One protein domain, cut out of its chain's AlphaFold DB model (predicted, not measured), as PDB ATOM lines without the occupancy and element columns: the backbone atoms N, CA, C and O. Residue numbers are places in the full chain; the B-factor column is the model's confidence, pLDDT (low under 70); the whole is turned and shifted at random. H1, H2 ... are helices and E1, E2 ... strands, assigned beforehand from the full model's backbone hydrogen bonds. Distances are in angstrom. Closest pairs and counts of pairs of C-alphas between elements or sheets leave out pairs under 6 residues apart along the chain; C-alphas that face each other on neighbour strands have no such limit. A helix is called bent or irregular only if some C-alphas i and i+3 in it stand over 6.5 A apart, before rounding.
ATOM      1  N   SER A 127     -14.957 -39.519  14.384       67.06
ATOM      2  CA  SER A 127     -13.650 -40.114  14.640       67.06
ATOM      3  C   SER A 127     -12.780 -40.031  13.385       67.06
ATOM      4  O   SER A 127     -13.171 -40.516  12.315       67.06
ATOM      5  N   THR A 128     -11.604 -39.439  13.523       80.94
ATOM      6  CA  THR A 128     -10.556 -39.512  12.512       80.94
ATOM      7  C   THR A 128      -9.918 -40.904  12.532       80.94
ATOM      8  O   THR A 128      -9.981 -41.626  13.531       80.94
ATOM      9  N   SER A 129      -9.345 -41.323  11.410       84.94
ATOM     10  CA  SER A 129      -8.564 -42.559  11.316       84.94
ATOM     11  C   SER A 129      -7.207 -42.262  10.706       84.94
ATOM     12  O   SER A 129      -7.072 -41.320   9.918       84.94
ATOM     13  N   ASP A 130      -6.215 -43.059  11.086       88.62
ATOM     14  CA  ASP A 130      -4.864 -42.918  10.566       88.62
ATOM     15  C   ASP A 130      -4.851 -43.154   9.053       88.62
ATOM     16  O   ASP A 130      -5.530 -44.044   8.528       88.62
ATOM     17  N   VAL A 131      -4.084 -42.325   8.349       89.19
ATOM     18  CA  VAL A 131      -3.931 -42.412   6.900       89.19
ATOM     19  C   VAL A 131      -2.611 -43.078   6.567       89.19
ATOM     20  O   VAL A 131      -1.538 -42.613   6.946       89.19
ATOM     21  N   GLU A 132      -2.688 -44.151   5.791       90.38
ATOM     22  CA  GLU A 132      -1.520 -44.878   5.321       90.38
ATOM     23  C   GLU A 132      -1.098 -44.366   3.935       90.38
ATOM     24  O   GLU A 132      -1.889 -44.328   2.988       90.38
ATOM     25  N   SER A 133       0.178 -44.001   3.781       88.75
ATOM     26  CA  SER A 133       0.712 -43.697   2.452       88.75
ATOM     27  C   SER A 133       0.881 -44.984   1.642       88.75
ATOM     28  O   SER A 133       1.722 -45.820   1.986       88.75
ATOM     29  N   PHE A 134       0.150 -45.143   0.533       87.12
ATOM     30  CA  PHE A 134       0.328 -46.320  -0.332       87.12
ATOM     31  C   PHE A 134       1.617 -46.248  -1.166       87.12
ATOM     32  O   PHE A 134       2.042 -47.243  -1.756       87.12
ATOM     33  N   SER A 135       2.301 -45.098  -1.187       83.69
ATOM     34  CA  SER A 135       3.519 -44.912  -1.971       83.69
ATOM     35  C   SER A 135       4.695 -45.749  -1.484       83.69
ATOM     36  O   SER A 135       5.590 -46.050  -2.274       83.69
ATOM     37  N   ARG A 136       4.700 -46.104  -0.196       79.94
ATOM     38  CA  ARG A 136       5.780 -46.842   0.478       79.94
ATOM     39  C   ARG A 136       5.305 -48.184   1.051       79.94
ATOM     40  O   ARG A 136       6.000 -48.770   1.872       79.94
ATOM     41  N   ARG A 137       4.113 -48.642   0.662       87.00
ATOM     42  CA  ARG A 137       3.429 -49.797   1.259       87.00
ATOM     43  C   ARG A 137       3.034 -50.811   0.192       87.00
ATOM     44  O   ARG A 137       1.904 -50.835  -0.291       87.00
ATOM     45  N   GLU A 138       3.998 -51.643  -0.195       91.31
ATOM     46  CA  GLU A 138       3.767 -52.750  -1.134       91.31
ATOM     47  C   GLU A 138       2.757 -53.764  -0.597       91.31
ATOM     48  O   GLU A 138       2.010 -54.348  -1.371       91.31
ATOM     49  N   ASP A 139       2.681 -53.933   0.722       94.06
ATOM     50  CA  ASP A 139       1.686 -54.772   1.385       94.06
ATOM     51  C   ASP A 139       0.254 -54.282   1.127       94.06
ATOM     52  O   ASP A 139      -0.618 -55.095   0.835       94.06
ATOM     53  N   VAL A 140       0.016 -52.964   1.139       94.00
ATOM     54  CA  VAL A 140      -1.290 -52.370   0.798       94.00
ATOM     55  C   VAL A 140      -1.612 -52.592  -0.679       94.00
ATOM     56  O   VAL A 140      -2.700 -53.056  -1.016       94.00
ATOM     57  N   LEU A 141      -0.661 -52.299  -1.570       95.50
ATOM     58  CA  LEU A 141      -0.844 -52.478  -3.015       95.50
ATOM     59  C   LEU A 141      -1.084 -53.951  -3.380       95.50
ATOM     60  O   LEU A 141      -1.973 -54.258  -4.176       95.50
ATOM     61  N   SER A 142      -0.327 -54.863  -2.766       95.56
ATOM     62  CA  SER A 142      -0.462 -56.303  -2.953       95.56
ATOM     63  C   SER A 142      -1.758 -56.845  -2.361       95.56
ATOM     64  O   SER A 142      -2.345 -57.736  -2.968       95.56
ATOM     65  N   ASP A 143      -2.211 -56.353  -1.205       95.75
ATOM     66  CA  ASP A 143      -3.496 -56.752  -0.621       95.75
ATOM     67  C   ASP A 143      -4.648 -56.317  -1.534       95.75
ATOM     68  O   ASP A 143      -5.511 -57.134  -1.854       95.75
ATOM     69  N   ILE A 144      -4.617 -55.082  -2.053       95.94
ATOM     70  CA  ILE A 144      -5.609 -54.597  -3.024       95.94
ATOM     71  C   ILE A 144      -5.655 -55.485  -4.270       95.94
ATOM     72  O   ILE A 144      -6.743 -55.882  -4.696       95.94
ATOM     73  N   ALA A 145      -4.493 -55.817  -4.837       95.12
ATOM     74  CA  ALA A 145      -4.407 -56.594  -6.068       95.12
ATOM     75  C   ALA A 145      -4.792 -58.069  -5.877       95.12
ATOM     76  O   ALA A 145      -5.640 -58.575  -6.607       95.12
ATOM     77  N   ARG A 146      -4.189 -58.753  -4.896       93.94
ATOM     78  CA  ARG A 146      -4.297 -60.215  -4.739       93.94
ATOM     79  C   ARG A 146      -5.556 -60.656  -4.013       93.94
ATOM     80  O   ARG A 146      -6.102 -61.705  -4.335       93.94
ATOM     81  N   ASN A 147      -6.028 -59.863  -3.053       94.00
ATOM     82  CA  ASN A 147      -7.220 -60.194  -2.271       94.00
ATOM     83  C   ASN A 147      -8.489 -59.527  -2.822       94.00
ATOM     84  O   ASN A 147      -9.542 -59.604  -2.187       94.00
ATOM     85  N   GLY A 148      -8.395 -58.865  -3.983       92.75
ATOM     86  CA  GLY A 148      -9.529 -58.239  -4.663       92.75
ATOM     87  C   GLY A 148     -10.244 -57.212  -3.789       92.75
ATOM     88  O   GLY A 148     -11.474 -57.173  -3.767       92.75
ATOM     89  N   ARG A 149      -9.485 -56.431  -3.009       96.06
ATOM     90  CA  ARG A 149     -10.060 -55.524  -2.011       96.06
ATOM     91  C   ARG A 149     -10.828 -54.405  -2.687       96.06
ATOM     92  O   ARG A 149     -10.419 -53.866  -3.717       96.06
ATOM     93  N   ASN A 150     -11.926 -54.026  -2.051       97.81
ATOM     94  CA  ASN A 150     -12.729 -52.910  -2.506       97.81
ATOM     95  C   ASN A 150     -12.053 -51.601  -2.119       97.81
ATOM     96  O   ASN A 150     -11.699 -51.396  -0.957       97.81
ATOM     97  N   VAL A 151     -11.920 -50.715  -3.098       98.00
ATOM     98  CA  VAL A 151     -11.443 -49.351  -2.912       98.00
ATOM     99  C   VAL A 151     -12.608 -48.403  -3.162       98.00
ATOM    100  O   VAL A 151     -13.225 -48.429  -4.231       98.00
ATOM    101  N   PHE A 152     -12.896 -47.581  -2.164       97.88
ATOM    102  CA  PHE A 152     -13.888 -46.519  -2.183       97.88
ATOM    103  C   PHE A 152     -13.172 -45.188  -2.418       97.88
ATOM    104  O   PHE A 152     -12.161 -44.916  -1.773       97.88
ATOM    105  N   TYR A 153     -13.688 -44.346  -3.306       96.94
ATOM    106  CA  TYR A 153     -13.219 -42.969  -3.475       96.94
ATOM    107  C   TYR A 153     -14.329 -42.085  -4.033       96.94
ATOM    108  O   TYR A 153     -15.321 -42.586  -4.564       96.94
ATOM    109  N   LEU A 154     -14.169 -40.767  -3.905       96.00
ATOM    110  CA  LEU A 154     -15.118 -39.815  -4.473       96.00
ATOM    111  C   LEU A 154     -14.534 -39.131  -5.699       96.00
ATOM    112  O   LEU A 154     -13.382 -38.689  -5.694       96.00
ATOM    113  N   GLU A 155     -15.377 -38.990  -6.710       94.69
ATOM    114  CA  GLU A 155     -15.134 -38.139  -7.866       94.69
ATOM    115  C   GLU A 155     -16.144 -37.001  -7.862       94.69
ATOM    116  O   GLU A 155     -17.333 -37.194  -7.602       94.69
ATOM    117  N   LYS A 156     -15.691 -35.788  -8.150       93.25
ATOM    118  CA  LYS A 156     -16.603 -34.670  -8.360       93.25
ATOM    119  C   LYS A 156     -17.324 -34.854  -9.693       93.25
ATOM    120  O   LYS A 156     -16.695 -35.206 -10.681       93.25
ATOM    121  N   VAL A 157     -18.625 -34.573  -9.723       95.19
ATOM    122  CA  VAL A 157     -19.458 -34.614 -10.937       95.19
ATOM    123  C   VAL A 157     -19.663 -33.177 -11.428       95.19
ATOM    124  O   VAL A 157     -20.480 -32.453 -10.836       95.19
ATOM    125  N   PRO A 158     -18.908 -32.704 -12.441       92.69
ATOM    126  CA  PRO A 158     -18.944 -31.305 -12.867       92.69
ATOM    127  C   PRO A 158     -20.322 -30.877 -13.368       92.69
ATOM    128  O   PRO A 158     -20.782 -29.791 -13.025       92.69
ATOM    129  N   GLU A 159     -21.019 -31.752 -14.089       94.06
ATOM    130  CA  GLU A 159     -22.310 -31.476 -14.729       94.06
ATOM    131  C   GLU A 159     -23.431 -31.259 -13.703       94.06
ATOM    132  O   GLU A 159     -24.394 -30.540 -13.958       94.06
ATOM    133  N   MET A 160     -23.300 -31.859 -12.515       91.44
ATOM    134  CA  MET A 160     -24.251 -31.721 -11.404       91.44
ATOM    135  C   MET A 160     -23.802 -30.699 -10.347       91.44
ATOM    136  O   MET A 160     -24.483 -30.499  -9.332       91.44
ATOM    137  N   SER A 161     -22.648 -30.064 -10.562       89.88
ATOM    138  CA  SER A 161     -22.067 -29.071  -9.665       89.88
ATOM    139  C   SER A 161     -22.369 -27.655 -10.155       89.88
ATOM    140  O   SER A 161     -22.300 -27.352 -11.339       89.88
ATOM    141  N   THR A 162     -22.672 -26.747  -9.230       90.31
ATOM    142  CA  THR A 162     -22.941 -25.331  -9.529       90.31
ATOM    143  C   THR A 162     -22.082 -24.421  -8.653       90.31
ATOM    144  O   THR A 162     -21.297 -24.872  -7.816       90.31
ATOM    145  N   ASN A 163     -22.222 -23.105  -8.789       84.12
ATOM    146  CA  ASN A 163     -21.609 -22.144  -7.867       84.12
ATOM    147  C   ASN A 163     -22.104 -22.294  -6.413       84.12
ATOM    148  O   ASN A 163     -21.370 -21.968  -5.487       84.12
ATOM    149  N   LYS A 164     -23.307 -22.843  -6.201       87.00
ATOM    150  CA  LYS A 164     -23.928 -23.024  -4.876       87.00
ATOM    151  C   LYS A 164     -23.889 -24.463  -4.360       87.00
ATOM    152  O   LYS A 164     -24.367 -24.724  -3.260       87.00
ATOM    153  N   LYS A 165     -23.364 -25.412  -5.136       90.88
ATOM    154  CA  LYS A 165     -23.443 -26.846  -4.830       90.88
ATOM    155  C   LYS A 165     -22.268 -27.614  -5.430       90.88
ATOM    156  O   LYS A 165     -21.884 -27.352  -6.564       90.88
ATOM    157  N   THR A 166     -21.724 -28.574  -4.697       91.38
ATOM    158  CA  THR A 166     -20.809 -29.589  -5.234       91.38
ATOM    159  C   THR A 166     -21.533 -30.926  -5.235       91.38
ATOM    160  O   THR A 166     -22.236 -31.237  -4.278       91.38
ATOM    161  N   CYS A 167     -21.396 -31.703  -6.302       94.56
ATOM    162  CA  CYS A 167     -21.888 -33.073  -6.348       94.56
ATOM    163  C   CYS A 167     -20.695 -34.026  -6.375       94.56
ATOM    164  O   CYS A 167     -19.806 -33.853  -7.210       94.56
ATOM    165  N   TYR A 168     -20.683 -35.008  -5.477       95.69
ATOM    166  CA  TYR A 168     -19.706 -36.095  -5.482       95.69
ATOM    167  C   TYR A 168     -20.379 -37.396  -5.895       95.69
ATOM    168  O   TYR A 168     -21.520 -37.637  -5.529       95.69
ATOM    169  N   ARG A 169     -19.677 -38.250  -6.623       96.88
ATOM    170  CA  ARG A 169     -20.068 -39.625  -6.909       96.88
ATOM    171  C   ARG A 169     -19.193 -40.550  -6.083       96.88
ATOM    172  O   ARG A 169     -17.973 -40.394  -6.091       96.88
ATOM    173  N   LEU A 170     -19.809 -41.499  -5.390       97.44
ATOM    174  CA  LEU A 170     -19.083 -42.569  -4.725       97.44
ATOM    175  C   LEU A 170     -18.753 -43.657  -5.742       97.44
ATOM    176  O   LEU A 170     -19.652 -44.324  -6.252       97.44
ATOM    177  N   ILE A 171     -17.463 -43.842  -6.006       98.06
ATOM    178  CA  ILE A 171     -16.965 -44.959  -6.797       98.06
ATOM    179  C   ILE A 171     -16.504 -46.060  -5.852       98.06
ATOM    180  O   ILE A 171     -15.713 -45.826  -4.935       98.06
ATOM    181  N   VAL A 172     -16.970 -47.277  -6.112       98.00
ATOM    182  CA  VAL A 172     -16.507 -48.495  -5.452       98.00
ATOM    183  C   VAL A 172     -16.023 -49.452  -6.518       98.00
ATOM    184  O   VAL A 172     -16.778 -49.825  -7.419       98.00
ATOM    185  N   ARG A 173     -14.766 -49.874  -6.430       97.62
ATOM    186  CA  ARG A 173     -14.189 -50.776  -7.428       97.62
ATOM    187  C   ARG A 173     -13.156 -51.719  -6.845       97.62
ATOM    188  O   ARG A 173     -12.595 -51.469  -5.781       97.62
ATOM    189  N   THR A 174     -12.889 -52.781  -7.587       96.94
ATOM    190  CA  THR A 174     -11.679 -53.586  -7.429       96.94
ATOM    191  C   THR A 174     -10.653 -53.156  -8.478       96.94
ATOM    192  O   THR A 174     -10.888 -52.254  -9.297       96.94
ATOM    193  N   ILE A 175      -9.508 -53.833  -8.488       94.75
ATOM    194  CA  ILE A 175      -8.523 -53.683  -9.558       94.75
ATOM    195  C   ILE A 175      -9.081 -54.093 -10.932       94.75
ATOM    196  O   ILE A 175      -8.631 -53.592 -11.956       94.75
ATOM    197  N   GLU A 176     -10.067 -54.990 -10.977       93.44
ATOM    198  CA  GLU A 176     -10.605 -55.559 -12.220       93.44
ATOM    199  C   GLU A 176     -11.738 -54.731 -12.818       93.44
ATOM    200  O   GLU A 176     -11.816 -54.584 -14.034       93.44
ATOM    201  N   LYS A 177     -12.636 -54.210 -11.976       95.62
ATOM    202  CA  LYS A 177     -13.862 -53.562 -12.444       95.62
ATOM    203  C   LYS A 177     -14.445 -52.597 -11.426       95.62
ATOM    204  O   LYS A 177     -14.213 -52.721 -10.223       95.62
ATOM    205  N   ILE A 178     -15.267 -51.683 -11.930       97.94
ATOM    206  CA  ILE A 178     -16.162 -50.859 -11.122       97.94
ATOM    207  C   ILE A 178     -17.327 -51.734 -10.648       97.94
ATOM    208  O   ILE A 178     -17.923 -52.466 -11.436       97.94
ATOM    209  N   LEU A 179     -17.601 -51.694  -9.345       97.62
ATOM    210  CA  LEU A 179     -18.719 -52.393  -8.710       97.62
ATOM    211  C   LEU A 179     -19.921 -51.460  -8.522       97.62
ATOM    212  O   LEU A 179     -21.057 -51.906  -8.635       97.62
ATOM    213  N   SER A 180     -19.675 -50.180  -8.227       97.56
ATOM    214  CA  SER A 180     -20.714 -49.158  -8.058       97.56
ATOM    215  C   SER A 180     -20.176 -47.776  -8.420       97.56
ATOM    216  O   SER A 180     -19.066 -47.428  -8.019       97.56
ATOM    217  N   ASP A 181     -20.982 -46.992  -9.125       96.75
ATOM    218  CA  ASP A 181     -20.726 -45.594  -9.504       96.75
ATOM    219  C   ASP A 181     -22.027 -44.763  -9.606       96.75
ATOM    220  O   ASP A 181     -22.058 -43.659 -10.150       96.75
ATOM    221  N   ASP A 182     -23.122 -45.288  -9.061       94.00
ATOM    222  CA  ASP A 182     -24.478 -44.751  -9.178       94.00
ATOM    223  C   ASP A 182     -24.908 -43.873  -7.991       94.00
ATOM    224  O   ASP A 182     -25.872 -43.114  -8.101       94.00
ATOM    225  N   LEU A 183     -24.187 -43.932  -6.869       95.88
ATOM    226  CA  LEU A 183     -24.480 -43.128  -5.682       95.88
ATOM    227  C   LEU A 183     -23.880 -41.724  -5.813       95.88
ATOM    228  O   LEU A 183     -22.661 -41.558  -5.915       95.88
ATOM    229  N   VAL A 184     -24.746 -40.710  -5.792       96.75
ATOM    230  CA  VAL A 184     -24.380 -39.297  -5.948       96.75
ATOM    231  C   VAL A 184     -24.830 -38.458  -4.755       96.75
ATOM    232  O   VAL A 184     -25.951 -38.572  -4.269       96.75
ATOM    233  N   TYR A 185     -23.951 -37.563  -4.319       95.56
ATOM    234  CA  TYR A 185     -24.024 -36.816  -3.070       95.56
ATOM    235  C   TYR A 185     -23.996 -35.310  -3.341       95.56
ATOM    236  O   TYR A 185     -22.931 -34.684  -3.411       95.56
ATOM    237  N   PRO A 186     -25.179 -34.708  -3.541       93.31
ATOM    238  CA  PRO A 186     -25.329 -33.279  -3.747       93.31
ATOM    239  C   PRO A 186     -25.212 -32.478  -2.440       93.31
ATOM    240  O   PRO A 186     -26.143 -32.458  -1.643       93.31
ATOM    241  N   VAL A 187     -24.139 -31.704  -2.261       90.69
ATOM    242  CA  VAL A 187     -23.918 -30.878  -1.058       90.69
ATOM    243  C   VAL A 187     -23.867 -29.382  -1.366       90.69
ATOM    244  O   VAL A 187     -23.232 -28.940  -2.326       90.69
ATOM    245  N   LYS A 188     -24.544 -28.562  -0.552       85.62
ATOM    246  CA  LYS A 188     -24.520 -27.097  -0.699       85.62
ATOM    247  C   LYS A 188     -23.121 -26.544  -0.394       85.62
ATOM    248  O   LYS A 188     -22.525 -26.881   0.628       85.62
ATOM    249  N   LYS A 189     -22.636 -25.660  -1.268       78.56
ATOM    250  CA  LYS A 189     -21.462 -24.810  -1.033       78.56
ATOM    251  C   LYS A 189     -21.862 -23.673  -0.098       78.56
ATOM    252  O   LYS A 189     -22.972 -23.152  -0.198       78.56
ATOM    253  N   GLY A 190     -20.950 -23.280   0.780       56.91
ATOM    254  CA  GLY A 190     -21.215 -22.290   1.819       56.91
ATOM    255  C   GLY A 190     -21.331 -22.942   3.194       56.91
ATOM    256  O   GLY A 190     -21.996 -23.967   3.391       56.91
ATOM    257  N   GLY A 191     -20.618 -22.349   4.143       56.47
ATOM    258  CA  GLY A 191     -20.322 -22.960   5.427       56.47
ATOM    259  C   GLY A 191     -19.152 -23.953   5.349       56.47
ATOM    260  O   GLY A 191     -18.727 -24.356   4.265       56.47
ATOM    261  N   PRO A 192     -18.617 -24.333   6.507       54.44
ATOM    262  CA  PRO A 192     -17.385 -25.097   6.596       54.44
ATOM    263  C   PRO A 192     -17.518 -26.546   6.113       54.44
ATOM    264  O   PRO A 192     -18.589 -27.149   6.210       54.44
ATOM    265  N   GLY A 193     -16.416 -27.080   5.575       73.19
ATOM    266  CA  GLY A 193     -16.228 -28.505   5.287       73.19
ATOM    267  C   GLY A 193     -17.211 -29.109   4.281       73.19
ATOM    268  O   GLY A 193     -17.894 -30.073   4.604       73.19
ATOM    269  N   THR A 194     -17.299 -28.595   3.044       82.12
ATOM    270  CA  THR A 194     -18.182 -29.183   2.007       82.12
ATOM    271  C   THR A 194     -17.940 -30.686   1.804       82.12
ATOM    272  O   THR A 194     -18.897 -31.430   1.614       82.12
ATOM    273  N   GLN A 195     -16.687 -31.143   1.881       86.75
ATOM    274  CA  GLN A 195     -16.357 -32.570   1.805       86.75
ATOM    275  C   GLN A 195     -16.779 -33.325   3.071       86.75
ATOM    276  O   GLN A 195     -17.304 -34.425   2.952       86.75
ATOM    277  N   VAL A 196     -16.644 -32.726   4.260       86.19
ATOM    278  CA  VAL A 196     -17.107 -33.319   5.531       86.19
ATOM    279  C   VAL A 196     -18.616 -33.567   5.491       86.19
ATOM    280  O   VAL A 196     -19.057 -34.671   5.784       86.19
ATOM    281  N   LYS A 197     -19.401 -32.595   5.008       87.81
ATOM    282  CA  LYS A 197     -20.851 -32.770   4.800       87.81
ATOM    283  C   LYS A 197     -21.160 -33.923   3.843       87.81
ATOM    284  O   LYS A 197     -22.091 -34.682   4.076       87.81
ATOM    285  N   ALA A 198     -20.385 -34.063   2.766       90.75
ATOM    286  CA  ALA A 198     -20.558 -35.183   1.842       90.75
ATOM    287  C   ALA A 198     -20.237 -36.518   2.529       90.75
ATOM    288  O   ALA A 198     -21.012 -37.459   2.407       90.75
ATOM    289  N   ALA A 199     -19.143 -36.586   3.291       91.38
ATOM    290  CA  ALA A 199     -18.759 -37.776   4.045       91.38
ATOM    291  C   ALA A 199     -19.805 -38.181   5.095       91.38
ATOM    292  O   ALA A 199     -20.035 -39.373   5.285       91.38
ATOM    293  N   GLU A 200     -20.468 -37.221   5.745       90.06
ATOM    294  CA  GLU A 200     -21.578 -37.490   6.667       90.06
ATOM    295  C   GLU A 200     -22.773 -38.134   5.962       90.06
ATOM    296  O   GLU A 200     -23.289 -39.143   6.441       90.06
ATOM    297  N   GLU A 201     -23.200 -37.588   4.821       92.31
ATOM    298  CA  GLU A 201     -24.312 -38.152   4.045       92.31
ATOM    299  C   GLU A 201     -23.971 -39.548   3.509       92.31
ATOM    300  O   GLU A 201     -24.756 -40.479   3.673       92.31
ATOM    301  N   ILE A 202     -22.757 -39.732   2.976       94.62
ATOM    302  CA  ILE A 202     -22.276 -41.048   2.535       94.62
ATOM    303  C   ILE A 202     -22.293 -42.042   3.696       94.62
ATOM    304  O   ILE A 202     -22.744 -43.170   3.540       94.62
ATOM    305  N   ARG A 203     -21.843 -41.645   4.886       92.50
ATOM    306  CA  ARG A 203     -21.813 -42.532   6.051       92.50
ATOM    307  C   ARG A 203     -23.205 -42.935   6.524       92.50
ATOM    308  O   ARG A 203     -23.380 -44.076   6.958       92.50
ATOM    309  N   LYS A 204     -24.179 -42.022   6.459       92.81
ATOM    310  CA  LYS A 204     -25.586 -42.329   6.759       92.81
ATOM    311  C   LYS A 204     -26.110 -43.378   5.786       92.81
ATOM    312  O   LYS A 204     -26.664 -44.381   6.228       92.81
ATOM    313  N   ASP A 205     -25.833 -43.210   4.496       94.12
ATOM    314  CA  ASP A 205     -26.187 -44.188   3.466       94.12
ATOM    315  C   ASP A 205     -25.481 -45.531   3.678       94.12
ATOM    316  O   ASP A 205     -26.119 -46.577   3.649       94.12
ATOM    317  N   LEU A 206     -24.183 -45.530   3.985       93.56
ATOM    318  CA  LEU A 206     -23.419 -46.744   4.290       93.56
ATOM    319  C   LEU A 206     -23.775 -47.363   5.656       93.56
ATOM    320  O   LEU A 206     -23.255 -48.421   6.000       93.56
ATOM    321  N   SER A 207     -24.665 -46.733   6.425       91.31
ATOM    322  CA  SER A 207     -25.307 -47.313   7.613       91.31
ATOM    323  C   SER A 207     -26.738 -47.791   7.333       91.31
ATOM    324  O   SER A 207     -27.341 -48.439   8.186       91.31
ATOM    325  N   ASN A 208     -27.297 -47.483   6.156       94.12
ATOM    326  CA  ASN A 208     -28.660 -47.838   5.781       94.12
ATOM    327  C   ASN A 208     -28.716 -49.283   5.231       94.12
ATOM    328  O   ASN A 208     -28.064 -49.577   4.223       94.12
ATOM    329  N   PRO A 209     -29.523 -50.188   5.824       93.19
ATOM    330  CA  PRO A 209     -29.640 -51.577   5.372       93.19
ATOM    331  C   PRO A 209     -30.031 -51.752   3.898       93.19
ATOM    332  O   PRO A 209     -29.569 -52.695   3.256       93.19
ATOM    333  N   GLU A 210     -30.856 -50.862   3.343       94.44
ATOM    334  CA  GLU A 210     -31.303 -50.947   1.946       94.44
ATOM    335  C   GLU A 210     -30.157 -50.642   0.976       94.44
ATOM    336  O   GLU A 210     -29.912 -51.395   0.028       94.44
ATOM    337  N   VAL A 211     -29.394 -49.583   1.264       93.69
ATOM    338  CA  VAL A 211     -28.200 -49.210   0.493       93.69
ATOM    339  C   VAL A 211     -27.146 -50.309   0.600       93.69
ATOM    340  O   VAL A 211     -26.585 -50.728  -0.412       93.69
ATOM    341  N   LEU A 212     -26.922 -50.841   1.805       93.12
ATOM    342  CA  LEU A 212     -25.995 -51.948   2.032       93.12
ATOM    343  C   LEU A 212     -26.394 -53.210   1.264       93.12
ATOM    344  O   LEU A 212     -25.534 -53.854   0.665       93.12
ATOM    345  N   SER A 213     -27.683 -53.553   1.244       94.00
ATOM    346  CA  SER A 213     -28.202 -54.690   0.478       94.00
ATOM    347  C   SER A 213     -27.972 -54.506  -1.027       94.00
ATOM    348  O   SER A 213     -27.446 -55.404  -1.693       94.00
ATOM    349  N   SER A 214     -28.264 -53.310  -1.550       95.50
ATOM    350  CA  SER A 214     -28.007 -52.944  -2.947       95.50
ATOM    351  C   SER A 214     -26.520 -53.058  -3.298       95.50
ATOM    352  O   SER A 214     -26.155 -53.748  -4.252       95.50
ATOM    353  N   LEU A 215     -25.634 -52.482  -2.484       95.88
ATOM    354  CA  LEU A 215     -24.184 -52.577  -2.666       95.88
ATOM    355  C   LEU A 215     -23.696 -54.032  -2.611       95.88
ATOM    356  O   LEU A 215     -22.939 -54.472  -3.481       95.88
ATOM    357  N   LYS A 216     -24.178 -54.823  -1.648       95.69
ATOM    358  CA  LYS A 216     -23.822 -56.241  -1.513       95.69
ATOM    359  C   LYS A 216     -24.234 -57.056  -2.740       95.69
ATOM    360  O   LYS A 216     -23.467 -57.916  -3.171       95.69
ATOM    361  N   SER A 217     -25.389 -56.758  -3.340       95.81
ATOM    362  CA  SER A 217     -25.849 -57.401  -4.583       95.81
ATOM    363  C   SER A 217     -24.909 -57.145  -5.771       95.81
ATOM    364  O   SER A 217     -24.746 -58.008  -6.631       95.81
ATOM    365  N   LYS A 218     -24.211 -56.002  -5.765       96.00
ATOM    366  CA  LYS A 218     -23.177 -55.628  -6.745       96.00
ATOM    367  C   LYS A 218     -21.795 -56.214  -6.421       96.00
ATOM    368  O   LYS A 218     -20.823 -55.934  -7.118       96.00
ATOM    369  N   GLY A 219     -21.680 -57.018  -5.362       94.50
ATOM    370  CA  GLY A 219     -20.415 -57.590  -4.901       94.50
ATOM    371  C   GLY A 219     -19.586 -56.651  -4.023       94.50
ATOM    372  O   GLY A 219     -18.413 -56.929  -3.776       94.50
ATOM    373  N   VAL A 220     -20.159 -55.544  -3.539       96.56
ATOM    374  CA  VAL A 220     -19.443 -54.619  -2.660       96.56
ATOM    375  C   VAL A 220     -19.319 -55.188  -1.242       96.56
ATOM    376  O   VAL A 220     -20.303 -55.604  -0.634       96.56
ATOM    377  N   ARG A 221     -18.098 -55.175  -0.699       94.56
ATOM    378  CA  ARG A 221     -17.753 -55.507   0.686       94.56
ATOM    379  C   ARG A 221     -17.181 -54.263   1.358       94.56
ATOM    380  O   ARG A 221     -16.219 -53.685   0.857       94.56
ATOM    381  N   LEU A 222     -17.797 -53.847   2.462       92.12
ATOM    382  CA  LEU A 222     -17.348 -52.684   3.230       92.12
ATOM    383  C   LEU A 222     -16.233 -53.061   4.217       92.12
ATOM    384  O   LEU A 222     -15.346 -52.258   4.483       92.12
ATOM    385  N   GLU A 223     -16.256 -54.284   4.738       93.31
ATOM    386  CA  GLU A 223     -15.255 -54.792   5.675       93.31
ATOM    387  C   GLU A 223     -13.917 -55.046   4.980       93.31
ATOM    388  O   GLU A 223     -13.865 -55.592   3.873       93.31
ATOM    389  N   ASN A 224     -12.829 -54.712   5.674       92.62
ATOM    390  CA  ASN A 224     -11.460 -54.831   5.179       92.62
ATOM    391  C   ASN A 224     -11.282 -54.139   3.820       92.62
ATOM    392  O   ASN A 224     -10.623 -54.666   2.925       92.62
ATOM    393  N   SER A 225     -11.932 -52.988   3.655       96.06
ATOM    394  CA  SER A 225     -11.849 -52.161   2.458       96.06
ATOM    395  C   SER A 225     -10.877 -51.000   2.643       96.06
ATOM    396  O   SER A 225     -10.399 -50.721   3.750       96.06
ATOM    397  N   TYR A 226     -10.597 -50.318   1.538       97.00
ATOM    398  CA  TYR A 226      -9.779 -49.116   1.515       97.00
ATOM    399  C   TYR A 226     -10.622 -47.910   1.125       97.00
ATOM    400  O   TYR A 226     -11.354 -47.953   0.139       97.00
ATOM    401  N   PHE A 227     -10.473 -46.814   1.857       96.69
ATOM    402  CA  PHE A 227     -10.925 -45.499   1.432       96.69
ATOM    403  C   PHE A 227      -9.731 -44.705   0.905       96.69
ATOM    404  O   PHE A 227      -8.798 -44.420   1.651       96.69
ATOM    405  N   LEU A 228      -9.752 -44.364  -0.380       96.56
ATOM    406  CA  LEU A 228      -8.728 -43.548  -1.017       96.56
ATOM    407  C   LEU A 228      -9.103 -42.063  -0.928       96.56
ATOM    408  O   LEU A 228     -10.118 -41.628  -1.479       96.56
ATOM    409  N   LEU A 229      -8.236 -41.285  -0.279       93.88
ATOM    410  CA  LEU A 229      -8.263 -39.828  -0.365       93.88
ATOM    411  C   LEU A 229      -7.718 -39.390  -1.726       93.88
ATOM    412  O   LEU A 229      -6.609 -39.756  -2.111       93.88
ATOM    413  N   THR A 230      -8.513 -38.596  -2.432       92.38
ATOM    414  CA  THR A 230      -8.197 -38.020  -3.739       92.38
ATOM    415  C   THR A 230      -7.984 -36.515  -3.597       92.38
ATOM    416  O   THR A 230      -8.305 -35.930  -2.558       92.38
ATOM    417  N   ASP A 231      -7.486 -35.849  -4.640       87.50
ATOM    418  CA  ASP A 231      -7.400 -34.380  -4.639       87.50
ATOM    419  C   ASP A 231      -8.788 -33.733  -4.434       87.50
ATOM    420  O   ASP A 231      -8.922 -32.726  -3.737       87.50
ATOM    421  N   GLU A 232      -9.849 -34.372  -4.940       84.56
ATOM    422  CA  GLU A 232     -11.240 -33.933  -4.766       84.56
ATOM    423  C   GLU A 232     -11.753 -34.081  -3.325       84.56
ATOM    424  O   GLU A 232     -12.727 -33.424  -2.946       84.56
ATOM    425  N   THR A 233     -11.115 -34.912  -2.499       86.56
ATOM    426  CA  THR A 233     -11.505 -35.162  -1.103       86.56
ATOM    427  C   THR A 233     -10.458 -34.724  -0.090       86.56
ATOM    428  O   THR A 233     -10.583 -35.043   1.090       86.56
ATOM    429  N   TRP A 234      -9.467 -33.930  -0.508       83.94
ATOM    430  CA  TRP A 234      -8.357 -33.536   0.360       83.94
ATOM    431  C   TRP A 234      -8.780 -32.796   1.634       83.94
ATOM    432  O   TRP A 234      -8.168 -32.983   2.677       83.94
ATOM    433  N   GLY A 235      -9.866 -32.019   1.621       82.19
ATOM    434  CA  GLY A 235     -10.368 -31.376   2.846       82.19
ATOM    435  C   GLY A 235     -11.122 -32.315   3.798       82.19
ATOM    436  O   GLY A 235     -11.724 -31.840   4.756       82.19
ATOM    437  N   LEU A 236     -11.086 -33.637   3.569       86.62
ATOM    438  CA  LEU A 236     -11.312 -34.642   4.616       86.62
ATOM    439  C   LEU A 236     -10.060 -34.898   5.464       86.62
ATOM    440  O   LEU A 236     -10.142 -35.613   6.463       86.62
ATOM    441  N   ARG A 237      -8.901 -34.341   5.096       83.31
ATOM    442  CA  ARG A 237      -7.707 -34.377   5.938       83.31
ATOM    443  C   ARG A 237      -7.974 -33.578   7.212       83.31
ATOM    444  O   ARG A 237      -8.339 -32.408   7.144       83.31
ATOM    445  N   GLY A 238      -7.825 -34.234   8.361       71.44
ATOM    446  CA  GLY A 238      -7.999 -33.608   9.669       71.44
ATOM    447  C   GLY A 238      -6.679 -33.040  10.185       71.44
ATOM    448  O   GLY A 238      -6.568 -31.846  10.431       71.44
ATOM    449  N   THR A 239      -5.670 -33.903  10.315       70.56
ATOM    450  CA  THR A 239      -4.318 -33.566  10.798       70.56
ATOM    451  C   THR A 239      -3.252 -34.192   9.897       70.56
ATOM    452  O   THR A 239      -3.575 -34.897   8.940       70.56
ATOM    453  N   ASP A 240      -1.971 -33.984  10.206       67.25
ATOM    454  CA  ASP A 240      -0.841 -34.501   9.423       67.25
ATOM    455  C   ASP A 240      -0.815 -36.025   9.267       67.25
ATOM    456  O   ASP A 240      -0.170 -36.507   8.341       67.25
ATOM    457  N   SER A 241      -1.522 -36.792  10.101       78.69
ATOM    458  CA  SER A 241      -1.582 -38.258  10.002       78.69
ATOM    459  C   SER A 241      -2.995 -38.831   9.954       78.69
ATOM    460  O   SER A 241      -3.139 -40.045   9.819       78.69
ATOM    461  N   GLN A 242      -4.038 -38.000  10.045       85.12
ATOM    462  CA  GLN A 242      -5.408 -38.486  10.199       85.12
ATOM    463  C   GLN A 242      -6.399 -37.815   9.255       85.12
ATOM    464  O   GLN A 242      -6.277 -36.637   8.911       85.12
ATOM    465  N   ALA A 243      -7.432 -38.560   8.872       88.44
ATOM    466  CA  ALA A 243      -8.512 -38.060   8.036       88.44
ATOM    467  C   ALA A 243      -9.880 -38.567   8.484       88.44
ATOM    468  O   ALA A 243     -10.013 -39.592   9.154       88.44
ATOM    469  N   TYR A 244     -10.908 -37.833   8.077       89.06
ATOM    470  CA  TYR A 244     -12.293 -38.249   8.197       89.06
ATOM    471  C   TYR A 244     -12.606 -39.315   7.145       89.06
ATOM    472  O   TYR A 244     -12.409 -39.104   5.949       89.06
ATOM    473  N   SER A 245     -13.122 -40.460   7.589       91.50
ATOM    474  CA  SER A 245     -13.594 -41.504   6.677       91.50
ATOM    475  C   SER A 245     -14.974 -41.186   6.101       91.50
ATOM    476  O   SER A 245     -15.780 -40.486   6.715       91.50
ATOM    477  N   ILE A 246     -15.294 -41.759   4.945       92.81
ATOM    478  CA  ILE A 246     -16.677 -41.855   4.457       92.81
ATOM    479  C   ILE A 246     -17.389 -43.112   4.984       92.81
ATOM    480  O   ILE A 246     -18.613 -43.190   4.939       92.81
ATOM    481  N   LEU A 247     -16.636 -44.091   5.497       92.81
ATOM    482  CA  LEU A 247     -17.185 -45.313   6.078       92.81
ATOM    483  C   LEU A 247     -17.514 -45.113   7.571       92.81
ATOM    484  O   LEU A 247     -16.826 -44.358   8.269       92.81
ATOM    485  N   PRO A 248     -18.553 -45.792   8.089       90.31
ATOM    486  CA  PRO A 248     -18.828 -45.853   9.521       90.31
ATOM    487  C   PRO A 248     -17.636 -46.404  10.315       90.31
ATOM    488  O   PRO A 248     -16.970 -47.342   9.882       90.31
ATOM    489  N   SER A 249     -17.395 -45.863  11.512       85.50
ATOM    490  CA  SER A 249     -16.291 -46.288  12.391       85.50
ATOM    491  C   SER A 249     -16.440 -47.715  12.924       85.50
ATOM    492  O   SER A 249     -15.454 -48.330  13.315       85.50
ATOM    493  N   SER A 250     -17.658 -48.258  12.919       87.38
ATOM    494  CA  SER A 250     -17.948 -49.651  13.273       87.38
ATOM    495  C   SER A 250     -17.478 -50.659  12.223       87.38
ATOM    496  O   SER A 250     -17.427 -51.852  12.512       87.38
ATOM    497  N   ILE A 251     -17.148 -50.209  11.010       89.56
ATOM    498  CA  ILE A 251     -16.715 -51.074   9.916       89.56
ATOM    499  C   ILE A 251     -15.187 -51.057   9.856       89.56
ATOM    500  O   ILE A 251     -14.614 -49.989   9.652       89.56
ATOM    501  N   PRO A 252     -14.501 -52.207   9.961       91.56
ATOM    502  CA  PRO A 252     -13.055 -52.265   9.780       91.56
ATOM    503  C   PRO A 252     -12.663 -51.862   8.355       91.56
ATOM    504  O   PRO A 252     -13.049 -52.522   7.389       91.56
ATOM    505  N   HIS A 253     -11.889 -50.790   8.217       94.06
ATOM    506  CA  HIS A 253     -11.369 -50.298   6.942       94.06
ATOM    507  C   HIS A 253     -10.074 -49.511   7.169       94.06
ATOM    508  O   HIS A 253      -9.736 -49.167   8.302       94.06
ATOM    509  N   LYS A 254      -9.354 -49.224   6.086       95.06
ATOM    510  CA  LYS A 254      -8.139 -48.403   6.103       95.06
ATOM    511  C   LYS A 254      -8.311 -47.175   5.227       95.06
ATOM    512  O   LYS A 254      -8.911 -47.268   4.157       95.06
ATOM    513  N   ILE A 255      -7.758 -46.042   5.647       94.75
ATOM    514  CA  ILE A 255      -7.676 -44.847   4.804       94.75
ATOM    515  C   ILE A 255      -6.294 -44.811   4.165       94.75
ATOM    516  O   ILE A 255      -5.284 -44.942   4.855       94.75
ATOM    517  N   ILE A 256      -6.245 -44.639   2.849       94.56
ATOM    518  CA  ILE A 256      -5.003 -44.577   2.084       94.56
ATOM    519  C   ILE A 256      -4.923 -43.299   1.262       94.56
ATOM    520  O   ILE A 256      -5.932 -42.753   0.818       94.56
ATOM    521  N   CYS A 257      -3.702 -42.826   1.049       91.69
ATOM    522  CA  CYS A 257      -3.409 -41.667   0.213       91.69
ATOM    523  C   CYS A 257      -2.003 -41.801  -0.388       91.69
ATOM    524  O   CYS A 257      -1.154 -42.502   0.156       91.69
ATOM    525  N   ASP A 258      -1.726 -41.123  -1.492       87.56
ATOM    526  CA  ASP A 258      -0.361 -40.830  -1.937       87.56
ATOM    527  C   ASP A 258      -0.172 -39.326  -1.785       87.56
ATOM    528  O   ASP A 258      -1.044 -38.555  -2.159       87.56
ATOM    529  N   GLU A 259       0.907 -38.889  -1.148       78.56
ATOM    530  CA  GLU A 259       1.082 -37.465  -0.828       78.56
ATOM    531  C   GLU A 259       1.396 -36.613  -2.076       78.56
ATOM    532  O   GLU A 259       1.329 -35.384  -2.023       78.56
ATOM    533  N   VAL A 260       1.728 -37.251  -3.206       81.56
ATOM    534  CA  VAL A 260       2.152 -36.597  -4.449       81.56
ATOM    535  C   VAL A 260       1.099 -36.743  -5.548       81.56
ATOM    536  O   VAL A 260       0.699 -35.745  -6.137       81.56
ATOM    537  N   ASP A 261       0.637 -37.963  -5.818       86.12
ATOM    538  CA  ASP A 261      -0.339 -38.273  -6.867       86.12
ATOM    539  C   ASP A 261      -1.509 -39.073  -6.279       86.12
ATOM    540  O   ASP A 261      -1.509 -40.310  -6.253       86.12
ATOM    541  N   ARG A 262      -2.517 -38.329  -5.807       88.56
ATOM    542  CA  ARG A 262      -3.734 -38.828  -5.143       88.56
ATOM    543  C   ARG A 262      -4.763 -39.403  -6.117       88.56
ATOM    544  O   ARG A 262      -5.911 -39.643  -5.740       88.56
ATOM    545  N   SER A 263      -4.394 -39.600  -7.380       91.94
ATOM    546  CA  SER A 263      -5.332 -40.096  -8.376       91.94
ATOM    547  C   SER A 263      -5.637 -41.587  -8.159       91.94
ATOM    548  O   SER A 263      -4.731 -42.393  -7.896       91.94
ATOM    549  N   PRO A 264      -6.902 -42.014  -8.325       94.12
ATOM    550  CA  PRO A 264      -7.240 -43.434  -8.379       94.12
ATOM    551  C   PRO A 264      -6.421 -44.181  -9.439       94.12
ATOM    552  O   PRO A 264      -5.992 -45.311  -9.216       94.12
ATOM    553  N   GLN A 265      -6.143 -43.540 -10.578       94.31
ATOM    554  CA  GLN A 265      -5.347 -44.103 -11.669       94.31
ATOM    555  C   GLN A 265      -3.936 -44.472 -11.201       94.31
ATOM    556  O   GLN A 265      -3.448 -45.553 -11.536       94.31
ATOM    557  N   ASN A 266      -3.294 -43.621 -10.397       94.38
ATOM    558  CA  ASN A 266      -1.984 -43.917  -9.830       94.38
ATOM    559  C   ASN A 266      -2.022 -45.135  -8.903       94.38
ATOM    560  O   ASN A 266      -1.187 -46.031  -9.055       94.38
ATOM    561  N   LEU A 267      -3.008 -45.206  -8.001       95.75
ATOM    562  CA  LEU A 267      -3.191 -46.358  -7.117       95.75
ATOM    563  C   LEU A 267      -3.316 -47.659  -7.923       95.75
ATOM    564  O   LEU A 267      -2.543 -48.593  -7.703       95.75
ATOM    565  N   PHE A 268      -4.253 -47.718  -8.875       95.38
ATOM    566  CA  PHE A 268      -4.526 -48.954  -9.612       95.38
ATOM    567  C   PHE A 268      -3.370 -49.356 -10.527       95.38
ATOM    568  O   PHE A 268      -2.967 -50.515 -10.493       95.38
ATOM    569  N   ARG A 269      -2.744 -48.409 -11.237       95.00
ATOM    570  CA  ARG A 269      -1.541 -48.672 -12.050       95.00
ATOM    571  C   ARG A 269      -0.407 -49.284 -11.220       95.00
ATOM    572  O   ARG A 269       0.368 -50.102 -11.714       95.00
ATOM    573  N   ARG A 270      -0.254 -48.859  -9.963       94.25
ATOM    574  CA  ARG A 270       0.777 -49.397  -9.064       94.25
ATOM    575  C   ARG A 270       0.389 -50.756  -8.495       94.25
ATOM    576  O   ARG A 270       1.245 -51.635  -8.441       94.25
ATOM    577  N   ALA A 271      -0.872 -50.932  -8.107       94.69
ATOM    578  CA  ALA A 271      -1.393 -52.203  -7.615       94.69
ATOM    579  C   ALA A 271      -1.351 -53.304  -8.690       94.69
ATOM    580  O   ALA A 271      -1.088 -54.458  -8.370       94.69
ATOM    581  N   GLU A 272      -1.514 -52.961  -9.973       93.62
ATOM    582  CA  GLU A 272      -1.473 -53.918 -11.094       93.62
ATOM    583  C   GLU A 272      -0.180 -54.728 -11.172       93.62
ATOM    584  O   GLU A 272      -0.204 -55.866 -11.631       93.62
ATOM    585  N   ARG A 273       0.932 -54.194 -10.657       93.50
ATOM    586  CA  ARG A 273       2.228 -54.890 -10.614       93.50
ATOM    587  C   ARG A 273       2.246 -56.108  -9.684       93.50
ATOM    588  O   ARG A 273       3.185 -56.890  -9.753       93.50
TER     589      ARG A 273
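Overview. This is residues 127 to 273 of the 275 residues of an uncharacterized protein of Methanosarcina sp. 2.H.A.1B.4 (UniProt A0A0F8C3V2). One strongly twisted sheet of eight strands curls like part of a barrel round helix H2, with short H4 on the opposite face. H1 and H5 meet about perpendicular and only graze the sheet, while H3 packs on edge strand E4. The 147 printed residues hold, in order, E1 H1 E2 E3 E4 H2 H3 E5 H4 E6 E7 E8 H5, five named helices and eight named strands, of mixed class. The mixed sheet runs E4 E3 E2 E5 E8 E1 E7 E6. The whole is compact and rounded, with a radius of gyration of the C-alphas of 14.5 A and spans of 42 by 35 by 30 A.

Along the chain. E1, residues 128 to 133, begins at C-alpha 128 (-10.556, -39.512, 12.512) and is 15.7 A long. H1 is residues 138 to 146, and E2 residues 151 to 156, 16.5 A. E3, residues 165 to 173, is 25.8 A long, and E4, residues 178 to 188, is 27.3 A long. H2, residues 194 to 205, runs 17.1 A from C-alpha 194 (-18.182, -29.183, 2.007). H3 is residues 209 to 217, E5 225 to 228, H4 231 to 236, E6 237 to 239, E7 242 to 244 and E8 253 to 257. H5, residues 264 to 273, is 15.0 A long and ends at C-alpha 273 (2.228, -54.890, -10.614).

Arrangement. E2, E3 and E4 form a meander, each strand the antiparallel neighbour of the one before, in two hairpins; N 153 and O 171 are 3.0 A apart, N 185 and O 168 2.7 A. Parallel E2 and E5 have N 152 and O 226 at 2.8 A, and parallel E5 and E8 have N 256 and O 227 at 2.8 A. E1 pairs in a staggered way: with antiparallel E7, N 129 to O 243 at 2.9 A, and with parallel E8, N 132 to O 255 at 2.9 A. E6 and E7 are a hairpin, N 238 to O 242 at 2.9 A. E1, H1, E2, with E5 and E8 between the two strands in the sheet, and E4, H2 H3, E5, with E3 and E2 between the two strands, are split strand-helix-strand units, two strands of one sheet that are not neighbours, joined through helices, and both crossovers are right-handed. H2 is on the sheet, its closest C-alphas to E4 being Ala 198 and Val 187, 6.2 A. H2 touches H4 with residues 195 to 196 alone, the closest C-alphas being Val 196 and Leu 236, 6.0 A. H4 is irregular, C-alphas 232 and 235 being 8.1 A apart. H1 touches H5 at 84 degrees, about perpendicular, closest at the C-alphas of Leu 141 and Ala 271, 4.6 A. In H1, H2 and H3 every O i to N i+4 pair is within hydrogen-bond range; H5 has 5 of 6, and H4 has 0 of 2 but 2 of 3 O i to N i+3 pairs.

Size, cuts and confidence. The C-alphas farthest apart are those of Gly 191 and Arg 273, 42.3 A. The printed part has no cut and no long link. Mean pLDDT of the printed part is 90.5; residues 127, 190 to 192 and 240 are under 70.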